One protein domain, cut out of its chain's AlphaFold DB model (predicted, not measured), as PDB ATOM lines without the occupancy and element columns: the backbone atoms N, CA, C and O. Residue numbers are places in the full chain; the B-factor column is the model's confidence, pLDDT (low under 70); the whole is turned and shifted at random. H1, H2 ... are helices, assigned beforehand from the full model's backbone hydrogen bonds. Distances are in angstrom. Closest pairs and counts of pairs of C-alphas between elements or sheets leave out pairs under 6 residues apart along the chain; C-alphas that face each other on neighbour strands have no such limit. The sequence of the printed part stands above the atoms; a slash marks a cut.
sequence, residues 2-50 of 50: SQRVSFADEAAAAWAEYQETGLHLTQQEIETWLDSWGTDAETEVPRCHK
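AT A GLANCE: This is residues 2 to 50 of the 50 residues of the protein "Transcriptional regulator" of Oleomonas sp. K1W22B-8 (UniProt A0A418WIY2). An open V of two helices that do not pack on each other: H1, the longer, makes one arm, and H2 with residues 37 to 50, which fold back past it toward the link, makes the other. Residues 2 to 13, of which 3 to 13 belong to H1, stick out free. The printed part has 49 residues, with two named helices, H1 then H2, and no named strand; the class is all helix. The whole is loose, with a radius of gyration of the C-alphas of 13.5 A, and flat, spanning 34 by 31 by 15 A.

HOW THE PARTS SIT: H1, residues 3 to 21, and H2, residues 27 to 36, are apart. A tight link of 5 residues joins them. In H1 every O i to N i+4 pair is within hydrogen-bond range; in H2, 5 of 6 are.

IN THESE COORDINATES: H1 runs 27.0 A from C-alpha 3 at (-7.405, -34.487, 32.104). H2 runs 14.5 A and ends at C-alpha 36 at (11.773, -39.024, 13.359).

THE WHOLE: The C-alphas farthest apart, of Glu 20 and Asp 40, are 35.8 A apart. The printed part has no cut. Residues 2 to 5 have pLDDT under 70.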
ATOM      1  N   SER A   2      -9.330 -33.827  36.551       66.94
ATOM      2  CA  SER A   2      -9.721 -34.322  35.216       66.94
ATOM      3  C   SER A   2      -8.694 -33.881  34.165       66.94
ATOM      4  O   SER A   2      -8.205 -32.758  34.257       66.94
ATOM      5  N   GLN A   3      -8.411 -34.719  33.160       65.44
ATOM      6  CA  GLN A   3      -7.405 -34.487  32.104       65.44
ATOM      7  C   GLN A   3      -7.518 -33.105  31.427       65.44
ATOM      8  O   GLN A   3      -6.528 -32.486  31.070       65.44
ATOM      9  N   ARG A   4      -8.745 -32.583  31.291       66.75
ATOM     10  CA  ARG A   4      -9.015 -31.273  30.674       66.75
ATOM     11  C   ARG A   4      -8.465 -30.089  31.465       66.75
ATOM     12  O   ARG A   4      -8.158 -29.068  30.865       66.75
ATOM     13  N   VAL A   5      -8.412 -30.204  32.793       68.94
ATOM     14  CA  VAL A   5      -7.869 -29.144  33.651       68.94
ATOM     15  C   VAL A   5      -6.345 -29.137  33.549       68.94
ATOM     16  O   VAL A   5      -5.776 -28.063  33.424       68.94
ATOM     17  N   SER A   6      -5.699 -30.312  33.470       80.81
ATOM     18  CA  SER A   6      -4.236 -30.365  33.329       80.81
ATOM     19  C   SER A   6      -3.769 -29.743  32.016       80.81
ATOM     20  O   SER A   6      -2.871 -28.915  32.036       80.81
ATOM     21  N   PHE A   7      -4.446 -30.017  30.894       86.62
ATOM     22  CA  PHE A   7      -4.068 -29.420  29.609       86.62
ATOM     23  C   PHE A   7      -4.217 -27.894  29.574       86.62
ATOM     24  O   PHE A   7      -3.433 -27.219  28.911       86.62
ATOM     25  N   ALA A   8      -5.217 -27.340  30.266       91.50
ATOM     26  CA  ALA A   8      -5.398 -25.892  30.337       91.50
ATOM     27  C   ALA A   8      -4.284 -25.229  31.159       91.50
ATOM     28  O   ALA A   8      -3.733 -24.214  30.733       91.50
ATOM     29  N   ASP A   9      -3.932 -25.826  32.297       92.94
ATOM     30  CA  ASP A   9      -2.867 -25.327  33.168       92.94
ATOM     31  C   ASP A   9      -1.487 -25.466  32.501       92.94
ATOM     32  O   ASP A   9      -0.687 -24.532  32.531       92.94
ATOM     33  N   GLU A  10      -1.226 -26.590  31.828       92.50
ATOM     34  CA  GLU A  10       0.002 -26.837  31.059       92.50
ATOM     35  C   GLU A  10       0.155 -25.839  29.901       92.50
ATOM     36  O   GLU A  10       1.224 -25.254  29.723       92.50
ATOM     37  N   ALA A  11      -0.920 -25.571  29.150       92.31
ATOM     38  CA  ALA A  11      -0.901 -24.575  28.080       92.31
ATOM     39  C   ALA A  11      -0.669 -23.151  28.615       92.31
ATOM     40  O   ALA A  11       0.071 -22.373  28.010       92.31
ATOM     41  N   ALA A  12      -1.272 -22.807  29.759       96.06
ATOM     42  CA  ALA A  12      -1.062 -21.514  30.404       96.06
ATOM     43  C   ALA A  12       0.386 -21.342  30.893       96.06
ATOM     44  O   ALA A  12       0.963 -20.267  30.720       96.06
ATOM     45  N   ALA A  13       0.985 -22.396  31.455       95.00
ATOM     46  CA  ALA A  13       2.380 -22.392  31.889       95.00
ATOM     47  C   ALA A  13       3.347 -22.229  30.707       95.00
ATOM     48  O   ALA A  13       4.205 -21.347  30.745       95.00
ATOM     49  N   ALA A  14       3.158 -23.000  29.633       92.94
ATOM     50  CA  ALA A  14       3.975 -22.895  28.423       92.94
ATOM     51  C   ALA A  14       3.888 -21.494  27.789       92.94
ATOM     52  O   ALA A  14       4.891 -20.938  27.339       92.94
ATOM     53  N   TRP A  15       2.697 -20.886  27.794       95.94
ATOM     54  CA  TRP A  15       2.524 -19.517  27.311       95.94
ATOM     55  C   TRP A  15       3.268 -18.491  28.172       95.94
ATOM     56  O   TRP A  15       3.931 -17.606  27.631       95.94
ATOM     57  N   ALA A  16       3.194 -18.607  29.500       97.38
ATOM     58  CA  ALA A  16       3.917 -17.720  30.409       97.38
ATOM     59  C   ALA A  16       5.444 -17.831  30.235       97.38
ATOM     60  O   ALA A  16       6.121 -16.807  30.150       97.38
ATOM     61  N   GLU A  17       5.972 -19.051  30.101       95.75
ATOM     62  CA  GLU A  17       7.401 -19.301  29.870       95.75
ATOM     63  C   GLU A  17       7.889 -18.684  28.553       95.75
ATOM     64  O   GLU A  17       8.947 -18.049  28.515       95.75
ATOM     65  N   TYR A  18       7.104 -18.802  27.478       95.31
ATOM     66  CA  TYR A  18       7.426 -18.153  26.207       95.31
ATOM     67  C   TYR A  18       7.444 -16.624  26.332       95.31
ATOM     68  O   TYR A  18       8.356 -15.980  25.816       95.31
ATOM     69  N   GLN A  19       6.479 -16.029  27.040       97.44
ATOM     70  CA  GLN A  19       6.450 -14.577  27.260       97.44
ATOM     71  C   GLN A  19       7.664 -14.080  28.063       97.44
ATOM     72  O   GLN A  19       8.172 -12.995  27.787       97.44
ATOM     73  N   GLU A  20       8.138 -14.858  29.039       97.69
ATOM     74  CA  GLU A  20       9.288 -14.498  29.876       97.69
ATOM     75  C   GLU A  20      10.629 -14.698  29.154       97.69
ATOM     76  O   GLU A  20      11.515 -13.840  29.206       97.69
ATOM     77  N   THR A  21      10.794 -15.833  28.478       96.62
ATOM     78  CA  THR A  21      12.099 -16.268  27.962       96.62
ATOM     79  C   THR A  21      12.284 -15.976  26.474       96.62
ATOM     80  O   THR A  21      13.420 -15.817  26.014       96.62
ATOM     81  N   GLY A  22      11.187 -15.897  25.716       96.25
ATOM     82  CA  GLY A  22      11.172 -15.867  24.252       96.25
ATOM     83  C   GLY A  22      11.637 -17.172  23.597       96.25
ATOM     84  O   GLY A  22      11.788 -17.205  22.376       96.25
ATOM     85  N   LEU A  23      11.901 -18.225  24.378       96.19
ATOM     86  CA  LEU A  23      12.410 -19.490  23.862       96.19
ATOM     87  C   LEU A  23      11.290 -20.265  23.169       96.19
ATOM     88  O   LEU A  23      10.210 -20.455  23.721       96.19
ATOM     89  N   HIS A  24      11.563 -20.719  21.956       95.31
ATOM     90  CA  HIS A  24      10.647 -21.469  21.118       95.31
ATOM     91  C   HIS A  24      11.415 -22.438  20.214       95.31
ATOM     92  O   HIS A  24      12.644 -22.424  20.145       95.31
ATOM     93  N   LEU A  25      10.667 -23.307  19.545       96.31
ATOM     94  CA  LEU A  25      11.133 -24.039  18.377       96.31
ATOM     95  C   LEU A  25      10.375 -23.508  17.168       96.31
ATOM     96  O   LEU A  25       9.198 -23.143  17.267       96.31
ATOM     97  N   THR A  26      11.038 -23.464  16.023       96.19
ATOM     98  CA  THR A  26      10.381 -23.166  14.756       96.19
ATOM     99  C   THR A  26       9.498 -24.338  14.334       96.19
ATOM    100  O   THR A  26       9.720 -25.489  14.718       96.19
ATOM    101  N   GLN A  27       8.508 -24.060  13.483       95.12
ATOM    102  CA  GLN A  27       7.674 -25.108  12.890       95.12
ATOM    103  C   GLN A  27       8.524 -26.204  12.226       95.12
ATOM    104  O   GLN A  27       8.264 -27.384  12.434       95.12
ATOM    105  N   GLN A  28       9.564 -25.816  11.481       97.19
ATOM    106  CA  GLN A  28      10.423 -26.748  10.751       97.19
ATOM    107  C   GLN A  28      11.160 -27.720  11.681       97.19
ATOM    108  O   GLN A  28      11.312 -28.895  11.348       97.19
ATOM    109  N   GLU A  29      11.631 -27.254  12.837       96.50
ATOM    110  CA  GLU A  29      12.320 -28.110  13.812       96.50
ATOM    111  C   GLU A  29      11.359 -29.084  14.479       96.50
ATOM    112  O   GLU A  29      11.711 -30.247  14.669       96.50
ATOM    113  N   ILE A  30      10.139 -28.629  14.782       96.12
ATOM    114  CA  ILE A  30       9.087 -29.495  15.317       96.12
ATOM    115  C   ILE A  30       8.731 -30.576  14.296       96.12
ATOM    116  O   ILE A  30       8.710 -31.749  14.653       96.12
ATOM    117  N   GLU A  31       8.493 -30.208  13.036       96.88
ATOM    118  CA  GLU A  31       8.170 -31.162  11.966       96.88
ATOM    119  C   GLU A  31       9.292 -32.187  11.778       96.88
ATOM    120  O   GLU A  31       9.044 -33.386  11.829       96.88
ATOM    121  N   THR A  32      10.543 -31.725  11.687       96.25
ATOM    122  CA  THR A  32      11.714 -32.607  11.535       96.25
ATOM    123  C   THR A  32      11.844 -33.594  12.698       96.25
ATOM    124  O   THR A  32      12.188 -34.758  12.499       96.25
ATOM    125  N   TRP A  33      11.579 -33.140  13.922       97.00
ATOM    126  CA  TRP A  33      11.637 -33.995  15.101       97.00
ATOM    127  C   TRP A  33      10.489 -35.009  15.137       97.00
ATOM    128  O   TRP A  33      10.741 -36.195  15.354       97.00
ATOM    129  N   LEU A  34       9.254 -34.575  14.865       96.88
ATOM    130  CA  LEU A  34       8.077 -35.448  14.822       96.88
ATOM    131  C   LEU A  34       8.178 -36.508  13.721       96.88
ATOM    132  O   LEU A  34       7.773 -37.646  13.942       96.88
ATOM    133  N   ASP A  35       8.768 -36.171  12.574       96.75
ATOM    134  CA  ASP A  35       9.001 -37.116  11.477       96.75
ATOM    135  C   ASP A  35       9.979 -38.240  11.862       96.75
ATOM    136  O   ASP A  35       9.958 -39.316  11.263       96.75
ATOM    137  N   SER A  36      10.831 -38.013  12.868       96.31
ATOM    138  CA  SER A  36      11.773 -39.024  13.359       96.31
ATOM    139  C   SER A  36      11.134 -40.049  14.302       96.31
ATOM    140  O   SER A  36      11.687 -41.137  14.487       96.31
ATOM    141  N   TRP A  37       9.975 -39.738  14.888       96.75
ATOM    142  CA  TRP A  37       9.341 -40.565  15.916       96.75
ATOM    143  C   TRP A  37       8.901 -41.932  15.400       96.75
ATOM    144  O   TRP A  37       8.256 -42.055  14.357       96.75
ATOM    145  N   GLY A  38       9.200 -42.980  16.170       95.19
ATOM    146  CA  GLY A  38       8.860 -44.355  15.808       95.19
ATOM    147  C   GLY A  38       9.726 -44.927  14.681       95.19
ATOM    148  O   GLY A  38       9.351 -45.938  14.085       95.19
ATOM    149  N   THR A  39      10.870 -44.300  14.392       95.56
ATOM    150  CA  THR A  39      11.867 -44.770  13.422       95.56
ATOM    151  C   THR A  39      13.207 -45.050  14.104       95.56
ATOM    152  O   THR A  39      13.466 -44.578  15.208       95.56
ATOM    153  N   ASP A  40      14.112 -45.751  13.417       94.69
ATOM    154  CA  ASP A  40      15.492 -45.949  13.896       94.69
ATOM    155  C   ASP A  40      16.299 -44.634  13.986       94.69
ATOM    156  O   ASP A  40      17.400 -44.617  14.536       94.69
ATOM    157  N   ALA A  41      15.773 -43.541  13.425       93.00
ATOM    158  CA  ALA A  41      16.381 -42.215  13.424       93.00
ATOM    159  C   ALA A  41      15.750 -41.265  14.456       93.00
ATOM    160  O   ALA A  41      16.007 -40.065  14.385       93.00
ATOM    161  N   GLU A  42      14.925 -41.767  15.382       94.69
ATOM    162  CA  GLU A  42      14.300 -40.954  16.428       94.69
ATOM    163  C   GLU A  42      15.352 -40.168  17.222       94.69
ATOM    164  O   GLU A  42      16.331 -40.722  17.730       94.69
ATOM    165  N   THR A  43      15.156 -38.853  17.300       93.38
ATOM    166  CA  THR A  43      16.091 -37.935  17.960       93.38
ATOM    167  C   THR A  43      15.521 -37.372  19.261       93.38
ATOM    168  O   THR A  43      14.307 -37.330  19.476       93.38
ATOM    169  N   GLU A  44      16.410 -36.932  20.156       94.50
ATOM    170  CA  GLU A  44      16.008 -36.229  21.377       94.50
ATOM    171  C   GLU A  44      15.252 -34.934  21.053       94.50
ATOM    172  O   GLU A  44      15.442 -34.330  19.997       94.50
ATOM    173  N   VAL A  45      14.416 -34.482  21.995       93.31
ATOM    174  CA  VAL A  45      13.692 -33.215  21.855       93.31
ATOM    175  C   VAL A  45      14.668 -32.053  21.596       93.31
ATOM    176  O   VAL A  45      15.622 -31.869  22.363       93.31
ATOM    177  N   PRO A  46      14.455 -31.246  20.540       95.25
ATOM    178  CA  PRO A  46      15.288 -30.082  20.279       95.25
ATOM    179  C   PRO A  46      15.227 -29.075  21.434       95.25
ATOM    180  O   PRO A  46      14.193 -28.895  22.079       95.25
ATOM    181  N   ARG A  47      16.336 -28.375  21.695       95.44
ATOM    182  CA  ARG A  47      16.362 -27.311  22.711       95.44
ATOM    183  C   ARG A  47      15.711 -26.038  22.172       95.44
ATOM    184  O   ARG A  47      16.104 -25.547  21.114       95.44
ATOM    185  N   CYS A  48      14.787 -25.462  22.939       95.81
ATOM    186  CA  CYS A  48      14.196 -24.165  22.621       95.81
ATOM    187  C   CYS A  48      15.258 -23.048  22.574       95.81
ATOM    188  O   CYS A  48      16.215 -23.044  23.356       95.81
ATOM    189  N   HIS A  49      15.068 -22.091  21.672       95.25
ATOM    190  CA  HIS A  49      15.962 -20.959  21.410       95.25
ATOM    191  C   HIS A  49      15.156 -19.706  21.009       95.25
ATOM    192  O   HIS A  49      13.935 -19.756  20.927       95.25
ATOM    193  N   LYS A  50      15.822 -18.555  20.857       89.94
ATOM    194  CA  LYS A  50      15.186 -17.278  20.483       89.94
ATOM    195  C   LYS A  50      15.209 -17.038  18.983       89.94
ATOM    196  O   LYS A  50      16.192 -17.481  18.353       89.94
TER     197      LYS A  50